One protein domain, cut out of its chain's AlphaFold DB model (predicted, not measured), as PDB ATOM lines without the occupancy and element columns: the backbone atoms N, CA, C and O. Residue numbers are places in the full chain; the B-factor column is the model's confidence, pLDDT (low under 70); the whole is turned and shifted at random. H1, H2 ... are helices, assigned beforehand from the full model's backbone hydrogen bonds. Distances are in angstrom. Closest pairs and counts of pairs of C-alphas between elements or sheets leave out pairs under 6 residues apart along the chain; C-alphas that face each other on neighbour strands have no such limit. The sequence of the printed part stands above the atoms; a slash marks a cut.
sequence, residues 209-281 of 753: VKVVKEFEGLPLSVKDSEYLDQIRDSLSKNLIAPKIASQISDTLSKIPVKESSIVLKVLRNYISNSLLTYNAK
ATOM      1  N   VAL A 209      40.277 -40.658  14.522       89.12
ATOM      2  CA  VAL A 209      40.676 -41.136  13.183       89.12
ATOM      3  C   VAL A 209      42.198 -41.201  13.040       89.12
ATOM      4  O   VAL A 209      42.744 -42.185  12.545       89.12
ATOM      5  N   LYS A 210      42.896 -40.154  13.488       91.25
ATOM      6  CA  LYS A 210      44.361 -40.084  13.437       91.25
ATOM      7  C   LYS A 210      45.009 -41.026  14.457       91.25
ATOM      8  O   LYS A 210      45.993 -41.666  14.123       91.25
ATOM      9  N   VAL A 211      44.416 -41.176  15.643       92.38
ATOM     10  CA  VAL A 211      44.849 -42.128  16.678       92.38
ATOM     11  C   VAL A 211      44.847 -43.544  16.116       92.38
ATOM     12  O   VAL A 211      45.881 -44.196  16.124       92.38
ATOM     13  N   VAL A 212      43.727 -43.998  15.544       90.88
ATOM     14  CA  VAL A 212      43.620 -45.341  14.938       90.88
ATOM     15  C   VAL A 212      44.646 -45.544  13.816       90.88
ATOM     16  O   VAL A 212      45.136 -46.656  13.629       90.88
ATOM     17  N   LYS A 213      44.999 -44.478  13.089       89.44
ATOM     18  CA  LYS A 213      46.041 -44.505  12.058       89.44
ATOM     19  C   LYS A 213      47.455 -44.609  12.643       89.44
ATOM     20  O   LYS A 213      48.280 -45.315  12.086       89.44
ATOM     21  N   GLU A 214      47.747 -43.945  13.757       91.12
ATOM     22  CA  GLU A 214      49.056 -44.024  14.428       91.12
ATOM     23  C   GLU A 214      49.326 -45.400  15.058       91.12
ATOM     24  O   GLU A 214      50.478 -45.755  15.282       91.12
ATOM     25  N   PHE A 215      48.290 -46.224  15.255       90.38
ATOM     26  CA  PHE A 215      48.447 -47.640  15.598       90.38
ATOM     27  C   PHE A 215      48.921 -48.524  14.431       90.38
ATOM     28  O   PHE A 215      49.147 -49.723  14.632       90.38
ATOM     29  N   GLU A 216      49.045 -47.996  13.210       84.25
ATOM     30  CA  GLU A 216      49.577 -48.758  12.078       84.25
ATOM     31  C   GLU A 216      51.052 -49.120  12.306       84.25
ATOM     32  O   GLU A 216      51.897 -48.277  12.592       84.25
ATOM     33  N   GLY A 217      51.373 -50.405  12.163       77.94
ATOM     34  CA  GLY A 217      52.720 -50.949  12.342       77.94
ATOM     35  C   GLY A 217      53.112 -51.262  13.789       77.94
ATOM     36  O   GLY A 217      54.135 -51.918  13.981       77.94
ATOM     37  N   LEU A 218      52.300 -50.875  14.780       86.81
ATOM     38  CA  LEU A 218      52.578 -51.164  16.188       86.81
ATOM     39  C   LEU A 218      52.369 -52.650  16.534       86.81
ATOM     40  O   LEU A 218      51.515 -53.309  15.925       86.81
ATOM     41  N   PRO A 219      53.133 -53.183  17.508       84.56
ATOM     42  CA  PRO A 219      52.916 -54.520  18.040       84.56
ATOM     43  C   PRO A 219      51.642 -54.539  18.892       84.56
ATOM     44  O   PRO A 219      51.543 -53.827  19.891       84.56
ATOM     45  N   LEU A 220      50.663 -55.353  18.503       85.94
ATOM     46  CA  LEU A 220      49.373 -55.467  19.184       85.94
ATOM     47  C   LEU A 220      49.055 -56.919  19.509       85.94
ATOM     48  O   LEU A 220      49.349 -57.810  18.711       85.94
ATOM     49  N   SER A 221      48.391 -57.173  20.639       86.31
ATOM     50  CA  SER A 221      47.800 -58.495  20.852       86.31
ATOM     51  C   SER A 221      46.788 -58.797  19.738       86.31
ATOM     52  O   SER A 221      46.239 -57.887  19.105       86.31
ATOM     53  N   VAL A 222      46.507 -60.080  19.504       80.12
ATOM     54  CA  VAL A 222      45.520 -60.498  18.491       80.12
ATOM     55  C   VAL A 222      44.168 -59.810  18.734       80.12
ATOM     56  O   VAL A 222      43.595 -59.232  17.811       80.12
ATOM     57  N   LYS A 223      43.727 -59.759  19.999       85.50
ATOM     58  CA  LYS A 223      42.474 -59.111  20.417       85.50
ATOM     59  C   LYS A 223      42.497 -57.591  20.209       85.50
ATOM     60  O   LYS A 223      41.492 -57.015  19.800       85.50
ATOM     61  N   ASP A 224      43.618 -56.919  20.489       89.44
ATOM     62  CA  ASP A 224      43.754 -55.467  20.273       89.44
ATOM     63  C   ASP A 224      43.715 -55.107  18.783       89.44
ATOM     64  O   ASP A 224      43.085 -54.120  18.399       89.44
ATOM     65  N   SER A 225      44.361 -55.918  17.939       86.56
ATOM     66  CA  SER A 225      44.332 -55.745  16.484       86.56
ATOM     67  C   SER A 225      42.907 -55.882  15.936       86.56
ATOM     68  O   SER A 225      42.465 -55.027  15.170       86.56
ATOM     69  N   GLU A 226      42.174 -56.926  16.338       85.12
ATOM     70  CA  GLU A 226      40.775 -57.131  15.928       85.12
ATOM     71  C   GLU A 226      39.869 -55.978  16.388       85.12
ATOM     72  O   GLU A 226      39.055 -55.468  15.616       85.12
ATOM     73  N   TYR A 227      40.053 -55.512  17.624       90.62
ATOM     74  CA  TYR A 227      39.314 -54.380  18.179       90.62
ATOM     75  C   TYR A 227      39.527 -53.083  17.375       90.62
ATOM     76  O   TYR A 227      38.563 -52.395  17.028       90.62
ATOM     77  N   LEU A 228      40.772 -52.758  17.011       90.94
ATOM     78  CA  LEU A 228      41.062 -51.575  16.190       90.94
ATOM     79  C   LEU A 228      40.539 -51.700  14.754       90.94
ATOM     80  O   LEU A 228      40.131 -50.692  14.172       90.94
ATOM     81  N   ASP A 229      40.517 -52.905  14.180       85.19
ATOM     82  CA  ASP A 229      39.915 -53.134  12.863       85.19
ATOM     83  C   ASP A 229      38.411 -52.828  12.875       85.19
ATOM     84  O   ASP A 229      37.913 -52.154  11.970       85.19
ATOM     85  N   GLN A 230      37.700 -53.247  13.925       88.38
ATOM     86  CA  GLN A 230      36.276 -52.948  14.104       88.38
ATOM     87  C   GLN A 230      36.010 -51.449  14.306       88.38
ATOM     88  O   GLN A 230      35.029 -50.916  13.777       88.38
ATOM     89  N   ILE A 231      36.890 -50.744  15.027       91.94
ATOM     90  CA  ILE A 231      36.825 -49.279  15.125       91.94
ATOM     91  C   ILE A 231      37.012 -48.651  13.744       91.94
ATOM     92  O   ILE A 231      36.254 -47.755  13.378       91.94
ATOM     93  N   ARG A 232      37.990 -49.119  12.958       87.38
ATOM     94  CA  ARG A 232      38.256 -48.594  11.612       87.38
ATOM     95  C   ARG A 232      37.050 -48.776  10.683       87.38
ATOM     96  O   ARG A 232      36.713 -47.842   9.960       87.38
ATOM     97  N   ASP A 233      36.381 -49.930  10.742       80.44
ATOM     98  CA  ASP A 233      35.134 -50.184  10.001       80.44
ATOM     99  C   ASP A 233      33.978 -49.291  10.486       80.44
ATOM    100  O   ASP A 233      33.278 -48.671   9.690       80.44
ATOM    101  N   SER A 234      33.814 -49.126  11.800       85.56
ATOM    102  CA  SER A 234      32.781 -48.232  12.345       85.56
ATOM    103  C   SER A 234      33.016 -46.764  11.968       85.56
ATOM    104  O   SER A 234      32.061 -46.032  11.708       85.56
ATOM    105  N   LEU A 235      34.277 -46.322  11.917       84.94
ATOM    106  CA  LEU A 235      34.649 -44.977  11.476       84.94
ATOM    107  C   LEU A 235      34.361 -44.765   9.989       84.94
ATOM    108  O   LEU A 235      33.815 -43.725   9.632       84.94
ATOM    109  N   SER A 236      34.682 -45.736   9.129       74.69
ATOM    110  CA  SER A 236      34.412 -45.623   7.688       74.69
ATOM    111  C   SER A 236      32.909 -45.549   7.392       74.69
ATOM    112  O   SER A 236      32.493 -44.815   6.496       74.69
ATOM    113  N   LYS A 237      32.087 -46.229   8.203       73.44
ATOM    114  CA  LYS A 237      30.618 -46.194   8.143       73.44
ATOM    115  C   LYS A 237      29.991 -44.990   8.875       73.44
ATOM    116  O   LYS A 237      28.774 -44.830   8.841       73.44
ATOM    117  N   ASN A 238      30.788 -44.125   9.515       75.62
ATOM    118  CA  ASN A 238      30.330 -43.024  10.383       75.62
ATOM    119  C   ASN A 238      29.372 -43.473  11.512       75.62
ATOM    120  O   ASN A 238      28.439 -42.755  11.869       75.62
ATOM    121  N   LEU A 239      29.597 -44.659  12.081       83.25
ATOM    122  CA  LEU A 239      28.758 -45.255  13.132       83.25
ATOM    123  C   LEU A 239      29.272 -44.983  14.554       83.25
ATOM    124  O   LEU A 239      28.688 -45.442  15.534       83.25
ATOM    125  N   ILE A 240      30.368 -44.233  14.691       87.12
ATOM    126  CA  ILE A 240      30.826 -43.719  15.986       87.12
ATOM    127  C   ILE A 240      30.277 -42.306  16.153       87.12
ATOM    128  O   ILE A 240      30.603 -41.411  15.376       87.12
ATOM    129  N   ALA A 241      29.440 -42.105  17.173       86.06
ATOM    130  CA  ALA A 241      28.796 -40.820  17.411       86.06
ATOM    131  C   ALA A 241      29.837 -39.694  17.610       86.06
ATOM    132  O   ALA A 241      30.795 -39.884  18.368       86.06
ATOM    133  N   PRO A 242      29.632 -38.491  17.031       86.81
ATOM    134  CA  PRO A 242      30.567 -37.370  17.178       86.81
ATOM    135  C   PRO A 242      30.860 -37.008  18.638       86.81
ATOM    136  O   PRO A 242      31.993 -36.685  18.983       86.81
ATOM    137  N   LYS A 243      29.860 -37.141  19.521       90.25
ATOM    138  CA  LYS A 243      30.017 -36.929  20.965       90.25
ATOM    139  C   LYS A 243      31.040 -37.886  21.585       90.25
ATOM    140  O   LYS A 243      31.876 -37.436  22.360       90.25
ATOM    141  N   ILE A 244      31.018 -39.167  21.207       91.19
ATOM    142  CA  ILE A 244      31.992 -40.168  21.675       91.19
ATOM    143  C   ILE A 244      33.392 -39.800  21.173       91.19
ATOM    144  O   ILE A 244      34.345 -39.791  21.947       91.19
ATOM    145  N   ALA A 245      33.517 -39.431  19.893       91.19
ATOM    146  CA  ALA A 245      34.795 -39.016  19.318       91.19
ATOM    147  C   ALA A 245      35.369 -37.758  20.004       91.19
ATOM    148  O   ALA A 245      36.569 -37.712  20.276       91.19
ATOM    149  N   SER A 246      34.521 -36.776  20.336       90.25
ATOM    150  CA  SER A 246      34.908 -35.588  21.109       90.25
ATOM    151  C   SER A 246      35.364 -35.962  22.517       90.25
ATOM    152  O   SER A 246      36.443 -35.557  22.928       90.25
ATOM    153  N   GLN A 247      34.605 -36.802  23.228       94.44
ATOM    154  CA  GLN A 247      34.959 -37.251  24.578       94.44
ATOM    155  C   GLN A 247      36.295 -38.003  24.615       94.44
ATOM    156  O   GLN A 247      37.087 -37.802  25.536       94.44
ATOM    157  N   ILE A 248      36.576 -38.834  23.606       94.81
ATOM    158  CA  ILE A 248      37.879 -39.488  23.453       94.81
ATOM    159  C   ILE A 248      38.969 -38.434  23.250       94.81
ATOM    160  O   ILE A 248      39.965 -38.460  23.966       94.81
ATOM    161  N   SER A 249      38.771 -37.484  22.333       93.00
ATOM    162  CA  SER A 249      39.737 -36.409  22.071       93.00
ATOM    163  C   SER A 249      40.037 -35.574  23.320       93.00
ATOM    164  O   SER A 249      41.203 -35.317  23.617       93.00
ATOM    165  N   ASP A 250      39.008 -35.214  24.088       93.75
ATOM    166  CA  ASP A 250      39.127 -34.448  25.335       93.75
ATOM    167  C   ASP A 250      39.793 -35.242  26.462       93.75
ATOM    168  O   ASP A 250      40.390 -34.669  27.372       93.75
ATOM    169  N   THR A 251      39.665 -36.569  26.440       95.19
ATOM    170  CA  THR A 251      40.337 -37.444  27.404       95.19
ATOM    171  C   THR A 251      41.805 -37.591  27.040       95.19
ATOM    172  O   THR A 251      42.666 -37.419  27.896       95.19
ATOM    173  N   LEU A 252      42.101 -37.850  25.763       93.62
ATOM    174  CA  LEU A 252      43.466 -37.992  25.266       93.62
ATOM    175  C   LEU A 252      44.272 -36.696  25.411       93.62
ATOM    176  O   LEU A 252      45.458 -36.767  25.719       93.62
ATOM    177  N   SER A 253      43.650 -35.522  25.263       92.12
ATOM    178  CA  SER A 253      44.333 -34.230  25.426       92.12
ATOM    179  C   SER A 253      44.820 -33.960  26.854       92.12
ATOM    180  O   SER A 253      45.747 -33.176  27.039       92.12
ATOM    181  N   LYS A 254      44.226 -34.620  27.855       93.50
ATOM    182  CA  LYS A 254      44.595 -34.502  29.276       93.50
ATOM    183  C   LYS A 254      45.655 -35.514  29.705       93.50
ATOM    184  O   LYS A 254      46.116 -35.460  30.842       93.50
ATOM    185  N   ILE A 255      46.013 -36.454  28.831       91.06
ATOM    186  CA  ILE A 255      47.024 -37.469  29.119       91.06
ATOM    187  C   ILE A 255      48.391 -36.905  28.716       91.06
ATOM    188  O   ILE A 255      48.587 -36.617  27.535       91.06
ATOM    189  N   PRO A 256      49.336 -36.751  29.666       83.94
ATOM    190  CA  PRO A 256      50.630 -36.133  29.392       83.94
ATOM    191  C   PRO A 256      51.523 -36.997  28.493       83.94
ATOM    192  O   PRO A 256      52.201 -36.452  27.635       83.94
ATOM    193  N   VAL A 257      51.490 -38.324  28.667       87.69
ATOM    194  CA  VAL A 257      52.208 -39.299  27.829       87.69
ATOM    195  C   VAL A 257      51.214 -40.352  27.359       87.69
ATOM    196  O   VAL A 257      50.660 -41.114  28.156       87.69
ATOM    197  N   LYS A 258      50.946 -40.378  26.056       90.12
ATOM    198  CA  LYS A 258      49.914 -41.234  25.453       90.12
ATOM    199  C   LYS A 258      50.512 -42.555  24.997       90.12
ATOM    200  O   LYS A 258      50.613 -42.840  23.803       90.12
ATOM    201  N   GLU A 259      50.898 -43.379  25.959       90.19
ATOM    202  CA  GLU A 259      51.354 -44.734  25.661       90.19
ATOM    203  C   GLU A 259      50.258 -45.524  24.935       90.19
ATOM    204  O   GLU A 259      49.081 -45.466  25.310       90.19
ATOM    205  N   SER A 260      50.637 -46.321  23.935       88.06
ATOM    206  CA  SER A 260      49.706 -47.144  23.148       88.06
ATOM    207  C   SER A 260      48.752 -47.986  24.015       88.06
ATOM    208  O   SER A 260      47.554 -48.070  23.731       88.06
ATOM    209  N   SER A 261      49.247 -48.544  25.125       87.31
ATOM    210  CA  SER A 261      48.452 -49.340  26.072       87.31
ATOM    211  C   SER A 261      47.390 -48.516  26.818       87.31
ATOM    212  O   SER A 261      46.274 -48.992  27.042       87.31
ATOM    213  N   ILE A 262      47.704 -47.265  27.174       89.31
ATOM    214  CA  ILE A 262      46.788 -46.332  27.838       89.31
ATOM    215  C   ILE A 262      45.727 -45.875  26.841       89.31
ATOM    216  O   ILE A 262      44.538 -45.901  27.154       89.31
ATOM    217  N   VAL A 263      46.138 -45.528  25.622       92.75
ATOM    218  CA  VAL A 263      45.213 -45.111  24.563       92.75
ATOM    219  C   VAL A 263      44.215 -46.226  24.243       92.75
ATOM    220  O   VAL A 263      43.020 -45.957  24.179       92.75
ATOM    221  N   LEU A 264      44.650 -47.489  24.149       92.25
ATOM    222  CA  LEU A 264      43.739 -48.632  23.972       92.25
ATOM    223  C   LEU A 264      42.716 -48.762  25.110       92.25
ATOM    224  O   LEU A 264      41.551 -49.069  24.853       92.25
ATOM    225  N   LYS A 265      43.119 -48.511  26.362       92.31
ATOM    226  CA  LYS A 265      42.191 -48.502  27.508       92.31
ATOM    227  C   LYS A 265      41.172 -47.371  27.402       92.31
ATOM    228  O   LYS A 265      39.993 -47.607  27.648       92.31
ATOM    229  N   VAL A 266      41.605 -46.176  26.998       94.19
ATOM    230  CA  VAL A 266      40.701 -45.041  26.750       94.19
ATOM    231  C   VAL A 266      39.697 -45.404  25.661       94.19
ATOM    232  O   VAL A 266      38.498 -45.256  25.875       94.19
ATOM    233  N   LEU A 267      40.156 -45.941  24.527       95.44
ATOM    234  CA  LEU A 267      39.268 -46.364  23.444       95.44
ATOM    235  C   LEU A 267      38.223 -47.370  23.944       95.44
ATOM    236  O   LEU A 267      37.037 -47.145  23.732       95.44
ATOM    237  N   ARG A 268      38.632 -48.403  24.693       94.62
ATOM    238  CA  ARG A 268      37.715 -49.416  25.256       94.62
ATOM    239  C   ARG A 268      36.697 -48.866  26.241       94.62
ATOM    240  O   ARG A 268      35.588 -49.385  26.306       94.62
ATOM    241  N   ASN A 269      37.060 -47.829  26.988       95.19
ATOM    242  CA  ASN A 269      36.147 -47.176  27.918       95.19
ATOM    243  C   ASN A 269      34.995 -46.461  27.191       95.19
ATOM    244  O   ASN A 269      33.877 -46.421  27.694       95.19
ATOM    245  N   TYR A 270      35.261 -45.909  26.004       94.88
ATOM    246  CA  TYR A 270      34.284 -45.130  25.236       94.88
ATOM    247  C   TYR A 270      33.621 -45.908  24.093       94.88
ATOM    248  O   TYR A 270      32.507 -45.578  23.689       94.88
ATOM    249  N   ILE A 271      34.291 -46.928  23.558       94.06
ATOM    250  CA  ILE A 271      33.836 -47.743  22.431       94.06
ATOM    251  C   ILE A 271      33.816 -49.205  22.880       94.06
ATOM    252  O   ILE A 271      34.842 -49.891  22.879       94.06
ATOM    253  N   SER A 272      32.634 -49.684  23.265       93.31
ATOM    254  CA  SER A 272      32.438 -51.057  23.729       93.31
ATOM    255  C   SER A 272      32.432 -52.071  22.581       93.31
ATOM    256  O   SER A 272      32.028 -51.774  21.456       93.31
ATOM    257  N   ASN A 273      32.783 -53.325  22.887       89.06
ATOM    258  CA  ASN A 273      32.649 -54.432  21.933       89.06
ATOM    259  C   ASN A 273      31.190 -54.645  21.500       89.06
ATOM    260  O   ASN A 273      30.942 -55.012  20.354       89.06
ATOM    261  N   SER A 274      30.215 -54.387  22.382       87.25
ATOM    262  CA  SER A 274      28.792 -54.471  22.037       87.25
ATOM    263  C   SER A 274      28.391 -53.423  20.997       87.25
ATOM    264  O   SER A 274      27.690 -53.764  20.048       87.25
ATOM    265  N   LEU A 275      28.890 -52.184  21.117       87.44
ATOM    266  CA  LEU A 275      28.670 -51.125  20.130       87.44
ATOM    267  C   LEU A 275      29.273 -51.510  18.779       87.44
ATOM    268  O   LEU A 275      28.601 -51.410  17.761       87.44
ATOM    269  N   LEU A 276      30.516 -51.992  18.769       87.50
ATOM    270  CA  LEU A 276      31.183 -52.429  17.541       87.50
ATOM    271  C   LEU A 276      30.453 -53.607  16.876       87.50
ATOM    272  O   LEU A 276      30.272 -53.620  15.660       87.50
ATOM    273  N   THR A 277      29.965 -54.558  17.677       83.31
ATOM    274  CA  THR A 277      29.170 -55.701  17.198       83.31
ATOM    275  C   THR A 277      27.828 -55.255  16.618       83.31
ATOM    276  O   THR A 277      27.389 -55.793  15.605       83.31
ATOM    277  N   TYR A 278      27.174 -54.269  17.237       80.50
ATOM    278  CA  TYR A 278      25.940 -53.678  16.721       80.50
ATOM    279  C   TYR A 278      26.197 -52.915  15.418       80.50
ATOM    280  O   TYR A 278      25.535 -53.179  14.419       80.50
ATOM    281  N   ASN A 279      27.213 -52.049  15.390       81.38
ATOM    282  CA  ASN A 279      27.604 -51.264  14.218       81.38
ATOM    283  C   ASN A 279      27.936 -52.135  13.004       81.38
ATOM    284  O   ASN A 279      27.613 -51.768  11.877       81.38
ATOM    285  N   ALA A 280      28.534 -53.308  13.224       72.62
ATOM    286  CA  ALA A 280      28.816 -54.258  12.154       72.62
ATOM    287  C   ALA A 280      27.550 -54.743  11.418       72.62
ATOM    288  O   ALA A 280      27.667 -55.166  10.275       72.62
ATOM    289  N   LYS A 281      26.367 -54.669  12.045       69.75
ATOM    290  CA  LYS A 281      25.076 -55.102  11.479       69.75
ATOM    291  C   LYS A 281      24.267 -53.968  10.838       69.75
ATOM    292  O   LYS A 281      23.195 -54.229  10.307       69.75
TER     293      LYS A 281
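Overview. This is residues 209 to 281 of the 753 residues of the protein "Methyltransferase small domain protein" of Leptospira interrogans str. UI 12758 (UniProt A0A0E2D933). Two helical hairpins, H1 with H2 and H3 with H4, meet loosely, with H2 and H4 nearest the middle and crossing at a steep tilt, and H3 and H5 farthest out. The short H5, the last named helix of the printed part, packs on H2, which touches both H1 and H5. The printed part has 73 residues with five named helices, in the order H1, H2, H3, H4, H5, and no named strand; the class is all helix. The whole is compact, with a radius of gyration of the C-alphas of 11.7 A and spans of 36 by 28 by 18 A.

Along the chain. Find C-alpha 209 at (40.676, -41.136, 13.183); from there H1 takes residues 209 to 214, 9.0 A from first to last C-alpha. H2, residues 222 to 236, begins at C-alpha 222 at (45.520, -60.498, 18.491) and is the longest helix, 21.5 A. Next come H3, residues 242 to 252, 15.2 A, and H4, residues 260 to 270, 15.7 A. Look last for H5, residues 273 to 279, 9.7 A, which ends at C-alpha 279 at (27.604, -51.264, 14.218).

Arrangement. Start with H1 and H2, a helical hairpin: they touch, the closest C-alphas being those of Val 212 and Leu 228, 6.9 A apart. They run opposite ways at a shallow tilt of 34 degrees, only just short of steep. H2 also touches H5, closest at the C-alphas of Gln 230 and Leu 276, 6.2 A; these run the same way at a shallow tilt of 32 degrees. H2 and H4 are close but not clearly touching, with the C-alphas of Asp 224 and Leu 264 closest at 7.8 A and a steep tilt of 56 degrees. H3 and H4 form the other helical hairpin and touch, closest at the C-alphas of Ile 244 and Tyr 270, 6.5 A; they run opposite ways at a tilt of 36 degrees, only just steep. H1 and H4 are near each other, with 8 pairs of C-alphas within 10 A. H4 and H5 meet only through their link. H2 and H3 are apart, as are H1 and H3, H1 and H5, and H3 and H5. In H1, H2, H3, H4 and H5, every O i to N i+4 pair is within hydrogen-bond range.

Size, cuts and confidence. The two C-alphas farthest apart are those of Pro 256 and Lys 281, 36.5 A. The printed part has no cut. The links H2 to H3 and H4 to H5 are tight, those from H1 to H2 and H3 to H4 are short, and no link is long. The mean pLDDT of the printed part is 87.9, and residue 281 is the one under 70.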